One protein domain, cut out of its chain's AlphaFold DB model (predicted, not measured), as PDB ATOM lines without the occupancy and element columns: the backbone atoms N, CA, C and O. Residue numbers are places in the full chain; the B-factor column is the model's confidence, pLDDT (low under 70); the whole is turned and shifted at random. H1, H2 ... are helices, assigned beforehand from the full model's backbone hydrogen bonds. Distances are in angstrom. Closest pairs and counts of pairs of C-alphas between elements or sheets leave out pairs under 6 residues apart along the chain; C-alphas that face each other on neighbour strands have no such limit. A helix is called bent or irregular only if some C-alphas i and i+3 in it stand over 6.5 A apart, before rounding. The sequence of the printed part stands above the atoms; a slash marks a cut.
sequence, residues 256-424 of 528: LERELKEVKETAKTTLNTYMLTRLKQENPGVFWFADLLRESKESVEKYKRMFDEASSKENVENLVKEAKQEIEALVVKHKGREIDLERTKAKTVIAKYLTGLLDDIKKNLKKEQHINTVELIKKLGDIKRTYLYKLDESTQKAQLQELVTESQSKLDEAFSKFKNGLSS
ATOM      1  N   LEU A 256      78.144 119.841 164.085       83.00
ATOM      2  CA  LEU A 256      79.406 120.083 163.378       83.00
ATOM      3  C   LEU A 256      80.365 118.883 163.454       83.00
ATOM      4  O   LEU A 256      81.034 118.559 162.473       83.00
ATOM      5  N   GLU A 257      80.412 118.188 164.593       82.31
ATOM      6  CA  GLU A 257      81.245 116.991 164.756       82.31
ATOM      7  C   GLU A 257      80.736 115.801 163.917       82.31
ATOM      8  O   GLU A 257      81.536 115.056 163.341       82.31
ATOM      9  N   ARG A 258      79.409 115.656 163.761       88.75
ATOM     10  CA  ARG A 258      78.807 114.666 162.848       88.75
ATOM     11  C   ARG A 258      79.089 114.995 161.387       88.75
ATOM     12  O   ARG A 258      79.545 114.114 160.663       88.75
ATOM     13  N   GLU A 259      78.882 116.246 160.976       89.69
ATOM     14  CA  GLU A 259      79.160 116.710 159.610       89.69
ATOM     15  C   GLU A 259      80.634 116.498 159.234       89.69
ATOM     16  O   GLU A 259      80.939 115.981 158.158       89.69
ATOM     17  N   LEU A 260      81.570 116.817 160.136       92.25
ATOM     18  CA  LEU A 260      82.995 116.571 159.906       92.25
ATOM     19  C   LEU A 260      83.305 115.070 159.770       92.25
ATOM     20  O   LEU A 260      84.114 114.686 158.925       92.25
ATOM     21  N   LYS A 261      82.661 114.208 160.565       92.69
ATOM     22  CA  LYS A 261      82.832 112.751 160.467       92.69
ATOM     23  C   LYS A 261      82.301 112.196 159.141       92.69
ATOM     24  O   LYS A 261      82.977 111.387 158.509       92.69
ATOM     25  N   GLU A 262      81.143 112.665 158.684       93.81
ATOM     26  CA  GLU A 262      80.572 112.299 157.381       93.81
ATOM     27  C   GLU A 262      81.465 112.756 156.215       93.81
ATOM     28  O   GLU A 262      81.737 111.983 155.293       93.81
ATOM     29  N   VAL A 263      82.015 113.975 156.291       95.56
ATOM     30  CA  VAL A 263      83.005 114.490 155.329       95.56
ATOM     31  C   VAL A 263      84.256 113.605 155.278       95.56
ATOM     32  O   VAL A 263      84.731 113.297 154.183       95.56
ATOM     33  N   LYS A 264      84.773 113.145 156.426       95.38
ATOM     34  CA  LYS A 264      85.934 112.237 156.487       95.38
ATOM     35  C   LYS A 264      85.655 110.896 155.806       95.38
ATOM     36  O   LYS A 264      86.431 110.486 154.946       95.38
ATOM     37  N   GLU A 265      84.543 110.231 156.117       94.69
ATOM     38  CA  GLU A 265      84.191 108.947 155.483       94.69
ATOM     39  C   GLU A 265      83.896 109.093 153.978       94.69
ATOM     40  O   GLU A 265      84.318 108.267 153.156       94.69
ATOM     41  N   THR A 266      83.272 110.207 153.584       94.75
ATOM     42  CA  THR A 266      83.069 110.573 152.174       94.75
ATOM     43  C   THR A 266      84.404 110.774 151.454       94.75
ATOM     44  O   THR A 266      84.580 110.289 150.332       94.75
ATOM     45  N   ALA A 267      85.386 111.420 152.091       95.69
ATOM     46  CA  ALA A 267      86.729 111.616 151.545       95.69
ATOM     47  C   ALA A 267      87.495 110.294 151.377       95.69
ATOM     48  O   ALA A 267      88.049 110.047 150.301       95.69
ATOM     49  N   LYS A 268      87.460 109.400 152.379       95.94
ATOM     50  CA  LYS A 268      88.044 108.044 152.295       95.94
ATOM     51  C   LYS A 268      87.469 107.261 151.108       95.94
ATOM     52  O   LYS A 268      88.218 106.683 150.318       95.94
ATOM     53  N   THR A 269      86.146 107.287 150.946       92.56
ATOM     54  CA  THR A 269      85.431 106.607 149.850       92.56
ATOM     55  C   THR A 269      85.746 107.230 148.488       92.56
ATOM     56  O   THR A 269      86.048 106.515 147.527       92.56
ATOM     57  N   THR A 270      85.763 108.562 148.409       93.06
ATOM     58  CA  THR A 270      86.119 109.325 147.201       93.06
ATOM     59  C   THR A 270      87.539 109.009 146.739       93.06
ATOM     60  O   THR A 270      87.767 108.814 145.546       93.06
ATOM     61  N   LEU A 271      88.494 108.924 147.670       95.44
ATOM     62  CA  LEU A 271      89.892 108.647 147.359       95.44
ATOM     63  C   LEU A 271      90.113 107.196 146.895       95.44
ATOM     64  O   LEU A 271      90.754 106.989 145.864       95.44
ATOM     65  N   ASN A 272      89.526 106.206 147.582       91.62
ATOM     66  CA  ASN A 272      89.522 104.806 147.123       91.62
ATOM     67  C   ASN A 272      88.963 104.691 145.691       91.62
ATOM     68  O   ASN A 272      89.550 104.030 144.833       91.62
ATOM     69  N   THR A 273      87.834 105.363 145.432       92.94
ATOM     70  CA  THR A 273      87.159 105.351 144.127       92.94
ATOM     71  C   THR A 273      88.028 105.993 143.050       92.94
ATOM     72  O   THR A 273      88.194 105.401 141.987       92.94
ATOM     73  N   TYR A 274      88.629 107.155 143.334       94.06
ATOM     74  CA  TYR A 274      89.537 107.853 142.418       94.06
ATOM     75  C   TYR A 274      90.753 106.999 142.048       94.06
ATOM     76  O   TYR A 274      91.076 106.863 140.872       94.06
ATOM     77  N   MET A 275      91.404 106.385 143.041       94.25
ATOM     78  CA  MET A 275      92.531 105.484 142.806       94.25
ATOM     79  C   MET A 275      92.122 104.346 141.859       94.25
ATOM     80  O   MET A 275      92.793 104.096 140.861       94.25
ATOM     81  N   LEU A 276      90.999 103.675 142.134       89.44
ATOM     82  CA  LEU A 276      90.552 102.542 141.326       89.44
ATOM     83  C   LEU A 276      90.148 102.954 139.901       89.44
ATOM     84  O   LEU A 276      90.482 102.245 138.951       89.44
ATOM     85  N   THR A 277      89.443 104.074 139.722       89.69
ATOM     86  CA  THR A 277      89.053 104.552 138.384       89.69
ATOM     87  C   THR A 277      90.245 105.058 137.585       89.69
ATOM     88  O   THR A 277      90.293 104.816 136.380       89.69
ATOM     89  N   ARG A 278      91.233 105.689 138.232       94.94
ATOM     90  CA  ARG A 278      92.449 106.151 137.560       94.94
ATOM     91  C   ARG A 278      93.338 104.991 137.125       94.94
ATOM     92  O   ARG A 278      93.737 104.947 135.966       94.94
ATOM     93  N   LEU A 279      93.575 104.012 138.001       87.88
ATOM     94  CA  LEU A 279      94.382 102.830 137.670       87.88
ATOM     95  C   LEU A 279      93.742 101.956 136.578       87.88
ATOM     96  O   LEU A 279      94.467 101.347 135.800       87.88
ATOM     97  N   LYS A 280      92.407 101.944 136.450       88.19
ATOM     98  CA  LYS A 280      91.694 101.282 135.337       88.19
ATOM     99  C   LYS A 280      91.961 101.893 133.953       88.19
ATOM    100  O   LYS A 280      91.659 101.245 132.956       88.19
ATOM    101  N   GLN A 281      92.486 103.118 133.874       90.25
ATOM    102  CA  GLN A 281      92.880 103.750 132.604       90.25
ATOM    103  C   GLN A 281      94.279 103.317 132.147       90.25
ATOM    104  O   GLN A 281      94.678 103.610 131.021       90.25
ATOM    105  N   GLU A 282      95.037 102.654 133.019       88.69
ATOM    106  CA  GLU A 282      96.396 102.203 132.757       88.69
ATOM    107  C   GLU A 282      96.402 100.712 132.392       88.69
ATOM    108  O   GLU A 282      95.577  99.933 132.869       88.69
ATOM    109  N   ASN A 283      97.325 100.296 131.523       81.44
ATOM    110  CA  ASN A 283      97.400  98.907 131.070       81.44
ATOM    111  C   ASN A 283      97.901  97.996 132.214       81.44
ATOM    112  O   ASN A 283      99.047  98.163 132.628       81.44
ATOM    113  N   PRO A 284      97.128  97.000 132.692       71.75
ATOM    114  CA  PRO A 284      97.552  96.131 133.792       71.75
ATOM    115  C   PRO A 284      98.702  95.175 133.429       71.75
ATOM    116  O   PRO A 284      99.342  94.632 134.326       71.75
ATOM    117  N   GLY A 285      98.981  94.964 132.137       72.25
ATOM    118  CA  GLY A 285     100.031  94.058 131.656       72.25
ATOM    119  C   GLY A 285     101.447  94.650 131.608       72.25
ATOM    120  O   GLY A 285     102.375  93.957 131.195       72.25
ATOM    121  N   VAL A 286     101.646  95.919 131.982       79.06
ATOM    122  CA  VAL A 286     102.986  96.539 132.005       79.06
ATOM    123  C   VAL A 286     103.745  96.179 133.284       79.06
ATOM    124  O   VAL A 286     103.176  96.144 134.375       79.06
ATOM    125  N   PHE A 287     105.061  95.977 133.169       80.62
ATOM    126  CA  PHE A 287     105.908  95.489 134.269       80.62
ATOM    127  C   PHE A 287     105.844  96.346 135.548       80.62
ATOM    128  O   PHE A 287     106.069  95.848 136.647       80.62
ATOM    129  N   TRP A 288     105.545  97.642 135.417       83.12
ATOM    130  CA  TRP A 288     105.488  98.586 136.529       83.12
ATOM    131  C   TRP A 288     104.125  98.662 137.234       83.12
ATOM    132  O   TRP A 288     104.037  99.327 138.266       83.12
ATOM    133  N   PHE A 289     103.074  98.010 136.722       79.88
ATOM    134  CA  PHE A 289     101.709  98.164 137.243       79.88
ATOM    135  C   PHE A 289     101.553  97.655 138.684       79.88
ATOM    136  O   PHE A 289     100.871  98.284 139.491       79.88
ATOM    137  N   ALA A 290     102.222  96.552 139.036       80.19
ATOM    138  CA  ALA A 290     102.184  95.996 140.390       80.19
ATOM    139  C   ALA A 290     102.792  96.953 141.437       80.19
ATOM    140  O   ALA A 290     102.221  97.124 142.515       80.19
ATOM    141  N   ASP A 291     103.905  97.619 141.100       85.31
ATOM    142  CA  ASP A 291     104.496  98.665 141.943       85.31
ATOM    143  C   ASP A 291     103.551  99.864 142.073       85.31
ATOM    144  O   ASP A 291     103.280 100.294 143.191       85.31
ATOM    145  N   LEU A 292     103.000 100.361 140.957       90.31
ATOM    146  CA  LEU A 292     102.056 101.483 140.966       90.31
ATOM    147  C   LEU A 292     100.837 101.181 141.848       90.31
ATOM    148  O   LEU A 292     100.420 102.031 142.631       90.31
ATOM    149  N   LEU A 293     100.268  99.976 141.746       85.88
ATOM    150  CA  LEU A 293      99.126  99.553 142.554       85.88
ATOM    151  C   LEU A 293      99.479  99.481 144.049       85.88
ATOM    152  O   LEU A 293      98.649  99.848 144.882       85.88
ATOM    153  N   ARG A 294     100.691  99.024 144.396       92.31
ATOM    154  CA  ARG A 294     101.188  98.997 145.779       92.31
ATOM    155  C   ARG A 294     101.382 100.415 146.321       92.31
ATOM    156  O   ARG A 294     100.765 100.757 147.325       92.31
ATOM    157  N   GLU A 295     102.164 101.241 145.629       90.88
ATOM    158  CA  GLU A 295     102.473 102.617 146.040       90.88
ATOM    159  C   GLU A 295     101.201 103.483 146.125       90.88
ATOM    160  O   GLU A 295     101.034 104.260 147.065       90.88
ATOM    161  N   SER A 296     100.242 103.289 145.208       91.06
ATOM    162  CA  SER A 296      98.945 103.978 145.260       91.06
ATOM    163  C   SER A 296      98.124 103.564 146.485       91.06
ATOM    164  O   SER A 296      97.565 104.427 147.154       91.06
ATOM    165  N   LYS A 297      98.071 102.268 146.830       93.06
ATOM    166  CA  LYS A 297      97.389 101.797 148.051       93.06
ATOM    167  C   LYS A 297      98.043 102.355 149.315       93.06
ATOM    168  O   LYS A 297      97.335 102.799 150.211       93.06
ATOM    169  N   GLU A 298      99.373 102.373 149.376       94.19
ATOM    170  CA  GLU A 298     100.129 102.956 150.492       94.19
ATOM    171  C   GLU A 298      99.843 104.459 150.652       94.19
ATOM    172  O   GLU A 298      99.592 104.920 151.767       94.19
ATOM    173  N   SER A 299      99.787 105.206 149.543       93.94
ATOM    174  CA  SER A 299      99.379 106.615 149.532       93.94
ATOM    175  C   SER A 299      97.936 106.792 150.026       93.94
ATOM    176  O   SER A 299      97.676 107.594 150.922       93.94
ATOM    177  N   VAL A 300      96.989 105.983 149.542       94.38
ATOM    178  CA  VAL A 300      95.592 106.027 150.006       94.38
ATOM    179  C   VAL A 300      95.478 105.754 151.513       94.38
ATOM    180  O   VAL A 300      94.778 106.492 152.203       94.38
ATOM    181  N   GLU A 301      96.190 104.762 152.059       94.69
ATOM    182  CA  GLU A 301      96.204 104.492 153.509       94.69
ATOM    183  C   GLU A 301      96.864 105.612 154.329       94.69
ATOM    184  O   GLU A 301      96.400 105.934 155.424       94.69
ATOM    185  N   LYS A 302      97.909 106.257 153.796       97.44
ATOM    186  CA  LYS A 302      98.519 107.464 154.378       97.44
ATOM    187  C   LYS A 302      97.490 108.602 154.476       97.44
ATOM    188  O   LYS A 302      97.319 109.162 155.557       97.44
ATOM    189  N   TYR A 303      96.766 108.914 153.399       96.56
ATOM    190  CA  TYR A 303      95.757 109.986 153.416       96.56
ATOM    191  C   TYR A 303      94.516 109.646 154.250       96.56
ATOM    192  O   TYR A 303      93.993 110.545 154.902       96.56
ATOM    193  N   LYS A 304      94.090 108.375 154.335       96.31
ATOM    194  CA  LYS A 304      93.007 107.954 155.251       96.31
ATOM    195  C   LYS A 304      93.281 108.369 156.701       96.31
ATOM    196  O   LYS A 304      92.399 108.945 157.329       96.31
ATOM    197  N   ARG A 305      94.511 108.160 157.189       96.69
ATOM    198  CA  ARG A 305      94.937 108.571 158.542       96.69
ATOM    199  C   ARG A 305      94.944 110.091 158.708       96.69
ATOM    200  O   ARG A 305      94.441 110.600 159.700       96.69
ATOM    201  N   MET A 306      95.438 110.823 157.707       96.00
ATOM    202  CA  MET A 306      95.425 112.291 157.741       96.00
ATOM    203  C   MET A 306      93.996 112.863 157.691       96.00
ATOM    204  O   MET A 306      93.741 113.903 158.292       96.00
ATOM    205  N   PHE A 307      93.036 112.176 157.055       96.44
ATOM    206  CA  PHE A 307      91.615 112.527 157.172       96.44
ATOM    207  C   PHE A 307      91.091 112.302 158.596       96.44
ATOM    208  O   PHE A 307      90.371 113.157 159.103       96.44
ATOM    209  N   ASP A 308      91.457 111.204 159.264       93.81
ATOM    210  CA  ASP A 308      91.061 110.953 160.659       93.81
ATOM    211  C   ASP A 308      91.578 112.047 161.609       93.81
ATOM    212  O   ASP A 308      90.817 112.546 162.441       93.81
ATOM    213  N   GLU A 309      92.814 112.506 161.413       94.56
ATOM    214  CA  GLU A 309      93.453 113.588 162.183       94.56
ATOM    215  C   GLU A 309      92.934 115.001 161.831       94.56
ATOM    216  O   GLU A 309      93.071 115.932 162.629       94.56
ATOM    217  N   ALA A 310      92.307 115.193 160.663       94.31
ATOM    218  CA  ALA A 310      91.901 116.513 160.182       94.31
ATOM    219  C   ALA A 310      90.865 117.199 161.096       94.31
ATOM    220  O   ALA A 310      89.811 116.644 161.414       94.31
ATOM    221  N   SER A 311      91.141 118.445 161.480       91.00
ATOM    222  CA  SER A 311      90.326 119.214 162.437       91.00
ATOM    223  C   SER A 311      89.202 120.040 161.794       91.00
ATOM    224  O   SER A 311      88.410 120.649 162.506       91.00
ATOM    225  N   SER A 312      89.137 120.105 160.460       94.06
ATOM    226  CA  SER A 312      88.163 120.910 159.714       94.06
ATOM    227  C   SER A 312      87.809 120.270 158.368       94.06
ATOM    228  O   SER A 312      88.583 119.485 157.813       94.06
ATOM    229  N   LYS A 313      86.647 120.644 157.816       93.44
ATOM    230  CA  LYS A 313      86.203 120.235 156.474       93.44
ATOM    231  C   LYS A 313      87.173 120.697 155.381       93.44
ATOM    232  O   LYS A 313      87.528 119.911 154.509       93.44
ATOM    233  N   GLU A 314      87.649 121.938 155.469       94.19
ATOM    234  CA  GLU A 314      88.610 122.517 154.523       94.19
ATOM    235  C   GLU A 314      89.926 121.723 154.474       94.19
ATOM    236  O   GLU A 314      90.435 121.432 153.390       94.19
ATOM    237  N   ASN A 315      90.437 121.285 155.631       95.25
ATOM    238  CA  ASN A 315      91.640 120.454 155.693       95.25
ATOM    239  C   ASN A 315      91.420 119.107 154.987       95.25
ATOM    240  O   ASN A 315      92.282 118.676 154.224       95.25
ATOM    241  N   VAL A 316      90.259 118.464 155.181       95.94
ATOM    242  CA  VAL A 316      89.917 117.215 154.474       95.94
ATOM    243  C   VAL A 316      89.840 117.443 152.960       95.94
ATOM    244  O   VAL A 316      90.415 116.669 152.196       95.94
ATOM    245  N   GLU A 317      89.189 118.515 152.503       94.12
ATOM    246  CA  GLU A 317      89.081 118.835 151.072       94.12
ATOM    247  C   GLU A 317      90.441 119.110 150.415       94.12
ATOM    248  O   GLU A 317      90.667 118.701 149.273       94.12
ATOM    249  N   ASN A 318      91.362 119.770 151.120       96.75
ATOM    250  CA  ASN A 318      92.716 120.021 150.626       96.75
ATOM    251  C   ASN A 318      93.555 118.734 150.589       96.75
ATOM    252  O   ASN A 318      94.122 118.421 149.542       96.75
ATOM    253  N   LEU A 319      93.512 117.914 151.644       97.19
ATOM    254  CA  LEU A 319      94.147 116.591 151.664       97.19
ATOM    255  C   LEU A 319      93.622 115.673 150.540       97.19
ATOM    256  O   LEU A 319      94.392 114.919 149.954       97.19
ATOM    257  N   VAL A 320      92.334 115.749 150.170       96.56
ATOM    258  CA  VAL A 320      91.789 115.003 149.015       96.56
ATOM    259  C   VAL A 320      92.400 115.476 147.689       96.56
ATOM    260  O   VAL A 320      92.616 114.651 146.798       96.56
ATOM    261  N   LYS A 321      92.676 116.776 147.522       96.44
ATOM    262  CA  LYS A 321      93.335 117.312 146.314       96.44
ATOM    263  C   LYS A 321      94.787 116.834 146.237       96.44
ATOM    264  O   LYS A 321      95.193 116.333 145.190       96.44
ATOM    265  N   GLU A 322      95.525 116.921 147.343       97.19
ATOM    266  CA  GLU A 322      96.907 116.432 147.455       97.19
ATOM    267  C   GLU A 322      97.001 114.927 147.170       97.19
ATOM    268  O   GLU A 322      97.805 114.506 146.342       97.19
ATOM    269  N   ALA A 323      96.111 114.116 147.752       96.38
ATOM    270  CA  ALA A 323      96.069 112.672 147.527       96.38
ATOM    271  C   ALA A 323      95.863 112.300 146.050       96.38
ATOM    272  O   ALA A 323      96.516 111.397 145.525       96.38
ATOM    273  N   LYS A 324      94.972 113.019 145.353       96.81
ATOM    274  CA  LYS A 324      94.749 112.835 143.910       96.81
ATOM    275  C   LYS A 324      95.994 113.208 143.104       96.81
ATOM    276  O   LYS A 324      96.364 112.467 142.198       96.81
ATOM    277  N   GLN A 325      96.660 114.311 143.451       97.12
ATOM    278  CA  GLN A 325      97.909 114.733 142.809       97.12
ATOM    279  C   GLN A 325      99.057 113.744 143.054       97.12
ATOM    280  O   GLN A 325      99.820 113.472 142.130       97.12
ATOM    281  N   GLU A 326      99.160 113.161 144.252       96.75
ATOM    282  CA  GLU A 326     100.157 112.132 144.562       96.75
ATOM    283  C   GLU A 326      99.935 110.879 143.696       96.75
ATOM    284  O   GLU A 326     100.881 110.392 143.082       96.75
ATOM    285  N   ILE A 327      98.685 110.429 143.529       95.62
ATOM    286  CA  ILE A 327      98.333 109.321 142.619       95.62
ATOM    287  C   ILE A 327      98.706 109.642 141.158       95.62
ATOM    288  O   ILE A 327      99.291 108.793 140.483       95.62
ATOM    289  N   GLU A 328      98.443 110.855 140.658       96.81
ATOM    290  CA  GLU A 328      98.886 111.251 139.309       96.81
ATOM    291  C   GLU A 328     100.416 111.255 139.172       96.81
ATOM    292  O   GLU A 328     100.956 110.764 138.177       96.81
ATOM    293  N   ALA A 329     101.132 111.762 140.179       95.88
ATOM    294  CA  ALA A 329     102.591 111.779 140.189       95.88
ATOM    295  C   ALA A 329     103.182 110.357 140.175       95.88
ATOM    296  O   ALA A 329     104.165 110.113 139.470       95.88
ATOM    297  N   LEU A 330     102.556 109.402 140.875       95.38
ATOM    298  CA  LEU A 330     102.914 107.984 140.801       95.38
ATOM    299  C   LEU A 330     102.727 107.432 139.378       95.38
ATOM    300  O   LEU A 330     103.650 106.821 138.835       95.38
ATOM    301  N   VAL A 331     101.588 107.691 138.724       94.12
ATOM    302  CA  VAL A 331     101.353 107.258 137.330       94.12
ATOM    303  C   VAL A 331     102.428 107.814 136.385       94.12
ATOM    304  O   VAL A 331     102.983 107.066 135.575       94.12
ATOM    305  N   VAL A 332     102.773 109.101 136.505       92.94
ATOM    306  CA  VAL A 332     103.824 109.741 135.690       92.94
ATOM    307  C   VAL A 332     105.201 109.125 135.961       92.94
ATOM    308  O   VAL A 332     105.898 108.755 135.014       92.94
ATOM    309  N   LYS A 333     105.575 108.936 137.234       93.25
ATOM    310  CA  LYS A 333     106.819 108.266 137.658       93.25
ATOM    311  C   LYS A 333     106.948 106.877 137.025       93.25
ATOM    312  O   LYS A 333     107.995 106.547 136.467       93.25
ATOM    313  N   HIS A 334     105.898 106.059 137.094       89.75
ATOM    314  CA  HIS A 334     105.945 104.690 136.581       89.75
ATOM    315  C   HIS A 334     105.963 104.628 135.046       89.75
ATOM    316  O   HIS A 334     106.729 103.832 134.502       89.75
ATOM    317  N   LYS A 335     105.249 105.525 134.349       88.75
ATOM    318  CA  LYS A 335     105.373 105.703 132.888       88.75
ATOM    319  C   LYS A 335     106.778 106.127 132.461       88.75
ATOM    320  O   LYS A 335     107.283 105.611 131.466       88.75
ATOM    321  N   GLY A 336     107.435 106.995 133.235       87.81
ATOM    322  CA  GLY A 336     108.840 107.362 133.028       87.81
ATOM    323  C   GLY A 336     109.757 106.137 132.963       87.81
ATOM    324  O   GLY A 336     110.501 105.988 131.996       87.81
ATOM    325  N   ARG A 337     109.603 105.186 133.901       86.12
ATOM    326  CA  ARG A 337     110.398 103.938 133.922       86.12
ATOM    327  C   ARG A 337     110.260 103.105 132.642       86.12
ATOM    328  O   ARG A 337     111.219 102.447 132.246       86.12
ATOM    329  N   GLU A 338     109.092 103.099 131.994       84.25
ATOM    330  CA  GLU A 338     108.925 102.409 130.707       84.25
ATOM    331  C   GLU A 338     109.649 103.132 129.572       84.25
ATOM    332  O   GLU A 338     110.344 102.484 128.793       84.25
ATOM    333  N   ILE A 339     109.543 104.461 129.500       88.25
ATOM    334  CA  ILE A 339     110.262 105.256 128.496       88.25
ATOM    335  C   ILE A 339     111.781 105.104 128.663       88.25
ATOM    336  O   ILE A 339     112.480 104.918 127.671       88.25
ATOM    337  N   ASP A 340     112.295 105.094 129.895       85.62
ATOM    338  CA  ASP A 340     113.720 104.886 130.178       85.62
ATOM    339  C   ASP A 340     114.204 103.488 129.751       85.62
ATOM    340  O   ASP A 340     115.289 103.340 129.174       85.62
ATOM    341  N   LEU A 341     113.381 102.457 129.973       86.06
ATOM    342  CA  LEU A 341     113.659 101.092 129.533       86.06
ATOM    343  C   LEU A 341     113.647 100.977 128.000       86.06
ATOM    344  O   LEU A 341     114.575 100.410 127.421       86.06
ATOM    345  N   GLU A 342     112.637 101.533 127.327       85.25
ATOM    346  CA  GLU A 342     112.557 101.530 125.861       85.25
ATOM    347  C   GLU A 342     113.680 102.358 125.222       85.25
ATOM    348  O   GLU A 342     114.278 101.921 124.239       85.25
ATOM    349  N   ARG A 343     114.071 103.488 125.827       88.31
ATOM    350  CA  ARG A 343     115.251 104.261 125.414       88.31
ATOM    351  C   ARG A 343     116.519 103.417 125.526       88.31
ATOM    352  O   ARG A 343     117.339 103.411 124.611       88.31
ATOM    353  N   THR A 344     116.670 102.665 126.614       84.69
ATOM    354  CA  THR A 344     117.820 101.772 126.822       84.69
ATOM    355  C   THR A 344     117.861 100.655 125.774       84.69
ATOM    356  O   THR A 344     118.910 100.424 125.173       84.69
ATOM    357  N   LYS A 345     116.719 100.023 125.464       88.94
ATOM    358  CA  LYS A 345     116.603  99.050 124.362       88.94
ATOM    359  C   LYS A 345     116.972  99.675 123.013       88.94
ATOM    360  O   LYS A 345     117.789  99.108 122.292       88.94
ATOM    361  N   ALA A 346     116.432 100.853 122.696       89.62
ATOM    362  CA  ALA A 346     116.711 101.581 121.461       89.62
ATOM    363  C   ALA A 346     118.215 101.855 121.286       89.62
ATOM    364  O   ALA A 346     118.795 101.493 120.261       89.62
ATOM    365  N   LYS A 347     118.884 102.390 122.318       87.88
ATOM    366  CA  LYS A 347     120.344 102.600 122.316       87.88
ATOM    367  C   LYS A 347     121.119 101.300 122.067       87.88
ATOM    368  O   LYS A 347     122.073 101.302 121.287       87.88
ATOM    369  N   THR A 348     120.699 100.195 122.686       87.75
ATOM    370  CA  THR A 348     121.304  98.867 122.498       87.75
ATOM    371  C   THR A 348     121.134  98.347 121.070       87.75
ATOM    372  O   THR A 348     122.092  97.818 120.508       87.75
ATOM    373  N   VAL A 349     119.965  98.536 120.445       90.06
ATOM    374  CA  VAL A 349     119.727  98.150 119.041       90.06
ATOM    375  C   VAL A 349     120.663  98.913 118.101       90.06
ATOM    376  O   VAL A 349     121.352  98.281 117.301       90.06
ATOM    377  N   ILE A 350     120.770 100.240 118.243       83.62
ATOM    378  CA  ILE A 350     121.684 101.067 117.428       83.62
ATOM    379  C   ILE A 350     123.142 100.636 117.634       83.62
ATOM    380  O   ILE A 350     123.894 100.487 116.669       83.62
ATOM    381  N   ALA A 351     123.554 100.407 118.885       79.25
ATOM    382  CA  ALA A 351     124.911  99.970 119.196       79.25
ATOM    383  C   ALA A 351     125.234  98.602 118.573       79.25
ATOM    384  O   ALA A 351     126.272  98.470 117.928       79.25
ATOM    385  N   LYS A 352     124.334  97.618 118.705       90.44
ATOM    386  CA  LYS A 352     124.495  96.274 118.132       90.44
ATOM    387  C   LYS A 352     124.532  96.301 116.602       90.44
ATOM    388  O   LYS A 352     125.341  95.590 116.009       90.44
ATOM    389  N   TYR A 353     123.699  97.134 115.976       85.94
ATOM    390  CA  TYR A 353     123.674  97.301 114.523       85.94
ATOM    391  C   TYR A 353     125.001  97.859 113.994       85.94
ATOM    392  O   TYR A 353     125.590  97.295 113.072       85.94
ATOM    393  N   LEU A 354     125.532  98.902 114.649       83.38
ATOM    394  CA  LEU A 354     126.854  99.433 114.325       83.38
ATOM    395  C   LEU A 354     127.955  98.375 114.484       83.38
ATOM    396  O   LEU A 354     128.813  98.275 113.613       83.38
ATOM    397  N   THR A 355     127.954  97.591 115.567       81.31
ATOM    398  CA  THR A 355     128.973  96.547 115.770       81.31
ATOM    399  C   THR A 355     128.962  95.515 114.639       81.31
ATOM    400  O   THR A 355     130.029  95.168 114.144       81.31
ATOM    401  N   GLY A 356     127.781  95.096 114.166       84.56
ATOM    402  CA  GLY A 356     127.660  94.204 113.005       84.56
ATOM    403  C   GLY A 356     128.284  94.795 111.735       84.56
ATOM    404  O   GLY A 356     129.123  94.154 111.106       84.56
ATOM    405  N   LEU A 357     127.962  96.053 111.417       83.25
ATOM    406  CA  LEU A 357     128.572  96.784 110.298       83.25
ATOM    407  C   LEU A 357     130.101  96.892 110.430       83.25
ATOM    408  O   LEU A 357     130.819  96.703 109.450       83.25
ATOM    409  N   LEU A 358     130.620  97.168 111.630       79.75
ATOM    410  CA  LEU A 358     132.063  97.250 111.892       79.75
ATOM    411  C   LEU A 358     132.768  95.892 111.741       79.75
ATOM    412  O   LEU A 358     133.878  95.840 111.206       79.75
ATOM    413  N   ASP A 359     132.129  94.797 112.151       81.50
ATOM    414  CA  ASP A 359     132.643  93.442 111.936       81.50
ATOM    415  C   ASP A 359     132.645  93.056 110.452       81.50
ATOM    416  O   ASP A 359     133.612  92.455 109.977       81.50
ATOM    417  N   ASP A 360     131.615  93.429 109.694       80.62
ATOM    418  CA  ASP A 360     131.563  93.185 108.250       80.62
ATOM    419  C   ASP A 360     132.604  94.015 107.492       80.62
ATOM    420  O   ASP A 360     133.254  93.491 106.582       80.62
ATOM    421  N   ILE A 361     132.848  95.262 107.913       75.50
ATOM    422  CA  ILE A 361     133.973  96.080 107.437       75.50
ATOM    423  C   ILE A 361     135.299  95.345 107.695       75.50
ATOM    424  O   ILE A 361     136.105  95.162 106.782       75.50
ATOM    425  N   LYS A 362     135.512  94.876 108.928       73.88
ATOM    426  CA  LYS A 362     136.747  94.205 109.362       73.88
ATOM    427  C   LYS A 362     137.003  92.873 108.645       73.88
ATOM    428  O   LYS A 362     138.163  92.527 108.429       73.88
ATOM    429  N   LYS A 363     135.951  92.130 108.288       75.50
ATOM    430  CA  LYS A 363     136.044  90.838 107.583       75.50
ATOM    431  C   LYS A 363     136.268  90.982 106.075       75.50
ATOM    432  O   LYS A 363     136.950  90.140 105.500       75.50
ATOM    433  N   ASN A 364     135.689  92.005 105.436       65.44
ATOM    434  CA  ASN A 364     135.558  92.048 103.972       65.44
ATOM    435  C   ASN A 364     136.416  93.113 103.259       65.44
ATOM    436  O   ASN A 364     136.513  93.075 102.031       65.44
ATOM    437  N   LEU A 365     137.044  94.061 103.968       63.97
ATOM    438  CA  LEU A 365     137.912  95.067 103.336       63.97
ATOM    439  C   LEU A 365     139.374  94.612 103.241       63.97
ATOM    440  O   LEU A 365     139.962  94.095 104.190       63.97
ATOM    441  N   LYS A 366     139.992  94.889 102.087       63.78
ATOM    442  CA  LYS A 366     141.424  94.662 101.851       63.78
ATOM    443  C   LYS A 366     142.282  95.698 102.584       63.78
ATOM    444  O   LYS A 366     141.916  96.871 102.677       63.78
ATOM    445  N   LYS A 367     143.462  95.271 103.048       55.34
ATOM    446  CA  LYS A 367     144.395  96.107 103.827       55.34
ATOM    447  C   LYS A 367     144.899  97.337 103.061       55.34
ATOM    448  O   LYS A 367     145.183  98.352 103.684       55.34
ATOM    449  N   GLU A 368     144.945  97.320 101.726       50.47
ATOM    450  CA  GLU A 368     145.398  98.493 100.960       50.47
ATOM    451  C   GLU A 368     144.478  99.729 101.098       50.47
ATOM    452  O   GLU A 368     144.887 100.828 100.731       50.47
ATOM    453  N   GLN A 369     143.259  99.600 101.645       59.88
ATOM    454  CA  GLN A 369     142.284 100.703 101.745       59.88
ATOM    455  C   GLN A 369     142.050 101.243 103.170       59.88
ATOM    456  O   GLN A 369     140.984 101.787 103.483       59.88
ATOM    457  N   HIS A 370     143.050 101.136 104.050       57.59
ATOM    458  CA  HIS A 370     142.938 101.561 105.453       57.59
ATOM    459  C   HIS A 370     142.466 103.020 105.654       57.59
ATOM    460  O   HIS A 370     141.668 103.258 106.557       57.59
ATOM    461  N   ILE A 371     142.869 103.983 104.814       58.25
ATOM    462  CA  ILE A 371     142.476 105.402 104.974       58.25
ATOM    463  C   ILE A 371     140.959 105.588 104.811       58.25
ATOM    464  O   ILE A 371     140.299 106.106 105.713       58.25
ATOM    465  N   ASN A 372     140.387 105.090 103.710       64.12
ATOM    466  CA  ASN A 372     138.945 105.172 103.453       64.12
ATOM    467  C   ASN A 372     138.152 104.410 104.536       64.12
ATOM    468  O   ASN A 372     137.070 104.834 104.941       64.12
ATOM    469  N   THR A 373     138.714 103.301 105.034       69.81
ATOM    470  CA  THR A 373     138.132 102.497 106.122       69.81
ATOM    471  C   THR A 373     137.999 103.306 107.415       69.81
ATOM    472  O   THR A 373     136.943 103.297 108.045       69.81
ATOM    473  N   VAL A 374     139.043 104.047 107.804       72.00
ATOM    474  CA  VAL A 374     139.031 104.902 109.005       72.00
ATOM    475  C   VAL A 374     138.024 106.048 108.864       72.00
ATOM    476  O   VAL A 374     137.308 106.354 109.820       72.00
ATOM    477  N   GLU A 375     137.906 106.652 107.678       78.69
ATOM    478  CA  GLU A 375     136.918 107.710 107.434       78.69
ATOM    479  C   GLU A 375     135.471 107.194 107.554       78.69
ATOM    480  O   GLU A 375     134.623 107.863 108.152       78.69
ATOM    481  N   LEU A 376     135.189 105.987 107.049       81.94
ATOM    482  CA  LEU A 376     133.895 105.326 107.229       81.94
ATOM    483  C   LEU A 376     133.600 105.059 108.711       81.94
ATOM    484  O   LEU A 376     132.532 105.438 109.188       81.94
ATOM    485  N   ILE A 377     134.540 104.455 109.448       78.62
ATOM    486  CA  ILE A 377     134.375 104.159 110.882       78.62
ATOM    487  C   ILE A 377     134.043 105.440 111.661       78.62
ATOM    488  O   ILE A 377     133.125 105.437 112.485       78.62
ATOM    489  N   LYS A 378     134.719 106.555 111.351       82.50
ATOM    490  CA  LYS A 378     134.408 107.864 111.935       82.50
ATOM    491  C   LYS A 378     132.971 108.304 111.621       82.50
ATOM    492  O   LYS A 378     132.227 108.606 112.550       82.50
ATOM    493  N   LYS A 379     132.557 108.286 110.346       87.19
ATOM    494  CA  LYS A 379     131.194 108.675 109.923       87.19
ATOM    495  C   LYS A 379     130.111 107.837 110.612       87.19
ATOM    496  O   LYS A 379     129.128 108.395 111.091       87.19
ATOM    497  N   LEU A 380     130.300 106.521 110.709       86.12
ATOM    498  CA  LEU A 380     129.365 105.628 111.399       86.12
ATOM    499  C   LEU A 380     129.309 105.908 112.917       86.12
ATOM    500  O   LEU A 380     128.232 105.885 113.517       86.12
ATOM    501  N   GLY A 381     130.448 106.239 113.537       81.06
ATOM    502  CA  GLY A 381     130.520 106.682 114.933       81.06
ATOM    503  C   GLY A 381     129.806 108.017 115.192       81.06
ATOM    504  O   GLY A 381     129.072 108.137 116.177       81.06
ATOM    505  N   ASP A 382     129.961 108.991 114.292       85.12
ATOM    506  CA  ASP A 382     129.286 110.295 114.357       85.12
ATOM    507  C   ASP A 382     127.758 110.151 114.178       85.12
ATOM    508  O   ASP A 382     126.984 110.775 114.912       85.12
ATOM    509  N   ILE A 383     127.308 109.255 113.286       84.31
ATOM    510  CA  ILE A 383     125.892 108.869 113.152       84.31
ATOM    511  C   ILE A 383     125.380 108.279 114.473       84.31
ATOM    512  O   ILE A 383     124.421 108.809 115.034       84.31
ATOM    513  N   LYS A 384     126.044 107.252 115.033       85.81
ATOM    514  CA  LYS A 384     125.660 106.668 116.335       85.81
ATOM    515  C   LYS A 384     125.548 107.742 117.417       85.81
ATOM    516  O   LYS A 384     124.528 107.797 118.096       85.81
ATOM    517  N   ARG A 385     126.551 108.615 117.573       84.56
ATOM    518  CA  ARG A 385     126.527 109.688 118.583       84.56
ATOM    519  C   ARG A 385     125.320 110.615 118.412       84.56
ATOM    520  O   ARG A 385     124.669 110.935 119.402       84.56
ATOM    521  N   THR A 386     125.002 110.992 117.174       90.88
ATOM    522  CA  THR A 386     123.854 111.854 116.848       90.88
ATOM    523  C   THR A 386     122.530 111.205 117.263       90.88
ATOM    524  O   THR A 386     121.719 111.839 117.934       90.88
ATOM    525  N   TYR A 387     122.312 109.929 116.929       90.31
ATOM    526  CA  TYR A 387     121.063 109.240 117.275       90.31
ATOM    527  C   TYR A 387     120.956 108.870 118.755       90.31
ATOM    528  O   TYR A 387     119.862 108.944 119.305       90.31
ATOM    529  N   LEU A 388     122.064 108.553 119.431       87.00
ATOM    530  CA  LEU A 388     122.054 108.366 120.886       87.00
ATOM    531  C   LEU A 388     121.596 109.641 121.614       87.00
ATOM    532  O   LEU A 388     120.799 109.536 122.540       87.00
ATOM    533  N   TYR A 389     122.037 110.819 121.157       87.81
ATOM    534  CA  TYR A 389     121.593 112.110 121.690       87.81
ATOM    535  C   TYR A 389     120.094 112.360 121.432       87.81
ATOM    536  O   TYR A 389     119.356 112.639 122.373       87.81
ATOM    537  N   LYS A 390     119.611 112.150 120.193       92.88
ATOM    538  CA  LYS A 390     118.171 112.246 119.867       92.88
ATOM    539  C   LYS A 390     117.307 111.304 120.735       92.88
ATOM    540  O   LYS A 390     116.202 111.670 121.124       92.88
ATOM    541  N   LEU A 391     117.792 110.095 121.046       90.69
ATOM    542  CA  LEU A 391     117.097 109.153 121.938       90.69
ATOM    543  C   LEU A 391     117.055 109.641 123.397       90.69
ATOM    544  O   LEU A 391     116.074 109.371 124.088       90.69
ATOM    545  N   ASP A 392     118.088 110.342 123.875       87.88
ATOM    546  CA  ASP A 392     118.113 110.933 125.222       87.88
ATOM    547  C   ASP A 392     117.121 112.087 125.391       87.88
ATOM    548  O   ASP A 392     116.464 112.168 126.427       87.88
ATOM    549  N   GLU A 393     116.936 112.919 124.365       89.12
ATOM    550  CA  GLU A 393     115.928 113.989 124.377       89.12
ATOM    551  C   GLU A 393     114.484 113.474 124.216       89.12
ATOM    552  O   GLU A 393     113.530 114.170 124.572       89.12
ATOM    553  N   SER A 394     114.291 112.260 123.689       88.56
ATOM    554  CA  SER A 394     112.954 111.732 123.413       88.56
ATOM    555  C   SER A 394     112.229 111.235 124.671       88.56
ATOM    556  O   SER A 394     112.774 110.524 125.522       88.56
ATOM    557  N   THR A 395     110.944 111.589 124.750       85.75
ATOM    558  CA  THR A 395     110.023 111.262 125.850       85.75
ATOM    559  C   THR A 395     108.893 110.315 125.432       85.75
ATOM    560  O   THR A 395     108.065 109.950 126.264       85.75
ATOM    561  N   GLN A 396     108.835 109.899 124.159       87.06
ATOM    562  CA  GLN A 396     107.724 109.118 123.604       87.06
ATOM    563  C   GLN A 396     108.193 107.824 122.933       87.06
ATOM    564  O   GLN A 396     109.070 107.826 122.074       87.06
ATOM    565  N   LYS A 397     107.517 106.713 123.246       85.00
ATOM    566  CA  LYS A 397     107.831 105.370 122.728       85.00
ATOM    567  C   LYS A 397     107.851 105.282 121.194       85.00
ATOM    568  O   LYS A 397     108.744 104.653 120.638       85.00
ATOM    569  N   ALA A 398     106.911 105.947 120.517       87.12
ATOM    570  CA  ALA A 398     106.845 105.970 119.052       87.12
ATOM    571  C   ALA A 398     108.062 106.675 118.422       87.12
ATOM    572  O   ALA A 398     108.677 106.136 117.505       87.12
ATOM    573  N   GLN A 399     108.465 107.825 118.974       91.25
ATOM    574  CA  GLN A 399     109.650 108.568 118.530       91.25
ATOM    575  C   GLN A 399     110.933 107.742 118.704       91.25
ATOM    576  O   GLN A 399     111.780 107.733 117.818       91.25
ATOM    577  N   LEU A 400     111.076 107.005 119.814       90.56
ATOM    578  CA  LEU A 400     112.231 106.122 120.030       90.56
ATOM    579  C   LEU A 400     112.357 105.066 118.913       90.56
ATOM    580  O   LEU A 400     113.458 104.815 118.429       90.56
ATOM    581  N   GLN A 401     111.241 104.474 118.475       91.25
ATOM    582  CA  GLN A 401     111.222 103.477 117.397       91.25
ATOM    583  C   GLN A 401     111.506 104.093 116.015       91.25
ATOM    584  O   GLN A 401     112.255 103.515 115.219       91.25
ATOM    585  N   GLU A 402     110.959 105.278 115.740       94.06
ATOM    586  CA  GLU A 402     111.247 106.048 114.524       94.06
ATOM    587  C   GLU A 402     112.742 106.389 114.432       94.06
ATOM    588  O   GLU A 402     113.383 106.090 113.426       94.06
ATOM    589  N   LEU A 403     113.333 106.892 115.521       94.56
ATOM    590  CA  LEU A 403     114.756 107.231 115.615       94.56
ATOM    591  C   LEU A 403     115.684 106.023 115.436       94.56
ATOM    592  O   LEU A 403     116.736 106.155 114.809       94.56
ATOM    593  N   VAL A 404     115.314 104.844 115.949       93.44
ATOM    594  CA  VAL A 404     116.057 103.599 115.681       93.44
ATOM    595  C   VAL A 404     116.049 103.296 114.182       93.44
ATOM    596  O   VAL A 404     117.115 103.078 113.606       93.44
ATOM    597  N   THR A 405     114.883 103.367 113.542       93.81
ATOM    598  CA  THR A 405     114.716 103.086 112.107       93.81
ATOM    599  C   THR A 405     115.480 104.097 111.235       93.81
ATOM    600  O   THR A 405     116.212 103.706 110.324       93.81
ATOM    601  N   GLU A 406     115.385 105.396 111.554       94.81
ATOM    602  CA  GLU A 406     116.132 106.481 110.897       94.81
ATOM    603  C   GLU A 406     117.652 106.254 111.028       94.81
ATOM    604  O   GLU A 406     118.397 106.391 110.054       94.81
ATOM    605  N   SER A 407     118.120 105.837 112.211       94.56
ATOM    606  CA  SER A 407     119.543 105.582 112.462       94.56
ATOM    607  C   SER A 407     120.099 104.403 111.660       94.56
ATOM    608  O   SER A 407     121.189 104.521 111.104       94.56
ATOM    609  N   GLN A 408     119.352 103.297 111.552       94.81
ATOM    610  CA  GLN A 408     119.756 102.114 110.785       94.81
ATOM    611  C   GLN A 408     119.865 102.466 109.301       94.81
ATOM    612  O   GLN A 408     120.927 102.293 108.710       94.81
ATOM    613  N   SER A 409     118.833 103.118 108.755       95.25
ATOM    614  CA  SER A 409     118.830 103.634 107.382       95.25
ATOM    615  C   SER A 409     120.027 104.554 107.092       95.25
ATOM    616  O   SER A 409     120.677 104.425 106.055       95.25
ATOM    617  N   LYS A 410     120.408 105.441 108.027       93.50
ATOM    618  CA  LYS A 410     121.588 106.311 107.859       93.50
ATOM    619  C   LYS A 410     122.922 105.572 107.940       93.50
ATOM    620  O   LYS A 410     123.855 105.948 107.226       93.50
ATOM    621  N   LEU A 411     123.030 104.546 108.784       92.56
ATOM    622  CA  LEU A 411     124.208 103.680 108.842       92.56
ATOM    623  C   LEU A 411     124.365 102.889 107.530       92.56
ATOM    624  O   LEU A 411     125.462 102.865 106.965       92.56
ATOM    625  N   ASP A 412     123.268 102.359 106.985       90.94
ATOM    626  CA  ASP A 412     123.236 101.640 105.705       90.94
ATOM    627  C   ASP A 412     123.532 102.540 104.507       90.94
ATOM    628  O   ASP A 412     124.272 102.150 103.601       90.94
ATOM    629  N   GLU A 413     123.006 103.768 104.501       93.25
ATOM    630  CA  GLU A 413     123.289 104.773 103.474       93.25
ATOM    631  C   GLU A 413     124.793 105.098 103.436       93.25
ATOM    632  O   GLU A 413     125.404 105.130 102.364       93.25
ATOM    633  N   ALA A 414     125.411 105.296 104.606       89.12
ATOM    634  CA  ALA A 414     126.841 105.564 104.730       89.12
ATOM    635  C   ALA A 414     127.699 104.360 104.298       89.12
ATOM    636  O   ALA A 414     128.670 104.530 103.552       89.12
ATOM    637  N   PHE A 415     127.324 103.146 104.711       86.69
ATOM    638  CA  PHE A 415     128.017 101.909 104.348       86.69
ATOM    639  C   PHE A 415     127.901 101.585 102.849       86.69
ATOM    640  O   PHE A 415     128.892 101.254 102.194       86.69
ATOM    641  N   SER A 416     126.715 101.768 102.263       87.25
ATOM    642  CA  SER A 416     126.460 101.532 100.836       87.25
ATOM    643  C   SER A 416     127.204 102.528  99.947       87.25
ATOM    644  O   SER A 416     127.814 102.132  98.952       87.25
ATOM    645  N   LYS A 417     127.233 103.815 100.326       85.25
ATOM    646  CA  LYS A 417     128.030 104.843  99.631       85.25
ATOM    647  C   LYS A 417     129.516 104.492  99.606       85.25
ATOM    648  O   LYS A 417     130.154 104.641  98.567       85.25
ATOM    649  N   PHE A 418     130.048 103.974 100.711       80.31
ATOM    650  CA  PHE A 418     131.422 103.483 100.768       80.31
ATOM    651  C   PHE A 418     131.651 102.285  99.834       80.31
ATOM    652  O   PHE A 418     132.574 102.314  99.020       80.31
ATOM    653  N   LYS A 419     130.790 101.259  99.892       75.31
ATOM    654  CA  LYS A 419     130.899 100.058  99.044       75.31
ATOM    655  C   LYS A 419     130.852 100.396  97.548       75.31
ATOM    656  O   LYS A 419     131.626  99.843  96.771       75.31
ATOM    657  N   ASN A 420     130.003 101.342  97.151       73.56
ATOM    658  CA  ASN A 420     129.912 101.802  95.764       73.56
ATOM    659  C   ASN A 420     131.145 102.624  95.344       73.56
ATOM    660  O   ASN A 420     131.653 102.432  94.241       73.56
ATOM    661  N   GLY A 421     131.675 103.471  96.238       64.12
ATOM    662  CA  GLY A 421     132.933 104.197  96.023       64.12
ATOM    663  C   GLY A 421     134.144 103.273  95.830       64.12
ATOM    664  O   GLY A 421     135.020 103.558  95.010       64.12
ATOM    665  N   LEU A 422     134.156 102.123  96.516       60.44
ATOM    666  CA  LEU A 422     135.141 101.059  96.305       60.44
ATOM    667  C   LEU A 422     135.107 100.537  94.868       60.44
ATOM    668  O   LEU A 422     136.139 100.561  94.196       60.44
ATOM    669  N   SER A 423     133.928 100.133  94.389       57.34
ATOM    670  CA  SER A 423     133.735  99.570  93.046       57.34
ATOM    671  C   SER A 423     134.170 100.523  91.925       57.34
ATOM    672  O   SER A 423     134.722 100.073  90.922       57.34
ATOM    673  N   SER A 424     133.987 101.839  92.101       49.69
ATOM    674  CA  SER A 424     134.450 102.848  91.134       49.69
ATOM    675  C   SER A 424     135.966 103.084  91.135       49.69
ATOM    676  O   SER A 424     136.520 103.484  90.116       49.69
TER     677      SER A 424
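Overview. This is residues 256 to 424 of the 528 residues of the protein "Surface protein PspC" of Streptococcus pneumoniae (UniProt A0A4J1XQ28). A long rod is built on one very long helix, H3, which is shared by two three-helix bundles set end to end: H1 and H2 pack along its first part, H4 and H5 along its later part. Neighbours in sequence fold back on each other, an up-and-down bundle in which each helix runs against the one before it. The printed part has 169 residues with five named helices, H1 to H5 in order, and no named strand; the class is all helix. The whole is extended, with a radius of gyration of the C-alphas of 27.2 A and spans of 93 by 25 by 18 A.

Along the chain. H3, residues 313 to 364, is 77.4 A long. Before it come H1, residues 256 to 279, 34.4 A, beginning at C-alpha 256 (79.406, 120.083, 163.378), and H2, residues 289 to 309, 30.5 A. After it come H4, residues 367 to 393, 39.4 A, and H5, residues 397 to 424, 41.4 A, ending at C-alpha 424 (134.450, 102.848, 91.134). H4 is irregular, C-alphas 368 and 371 being 8.5 A apart, with a kink of 37 degrees near residue 374.

Arrangement. H3 is the hub, touching four helices. With residues 316 to 334 alone it touches H2, opposite ways; the closest C-alphas, of Phe 307 and Val 316, are 5.7 A apart. With residues 339 to 357 alone it touches H5, the same way, at a shallow tilt of 15 degrees; the closest C-alphas, of Ala 346 and Val 404, are 6.2 A apart. H1 and H2 are a hairpin at 7 degrees, C-alphas 264 and 307 closest at 5.7 A. H4 and H5 are a hairpin at 14 degrees, C-alphas 391 and 400 closest at 6.0 A. H1 and H2 are apart from H4 and H5. Every O i to N i+4 pair is within hydrogen-bond range in H1, H2 and H5, against 47 of 48 in H3 and 21 of 23 in H4.

Size, cuts and confidence. The C-alphas farthest apart, of Leu 256 and Glu 368, are 93.4 A apart. The printed part has no cut and no long link. Residues 364 to 373 and 421 to 424 have pLDDT under 70.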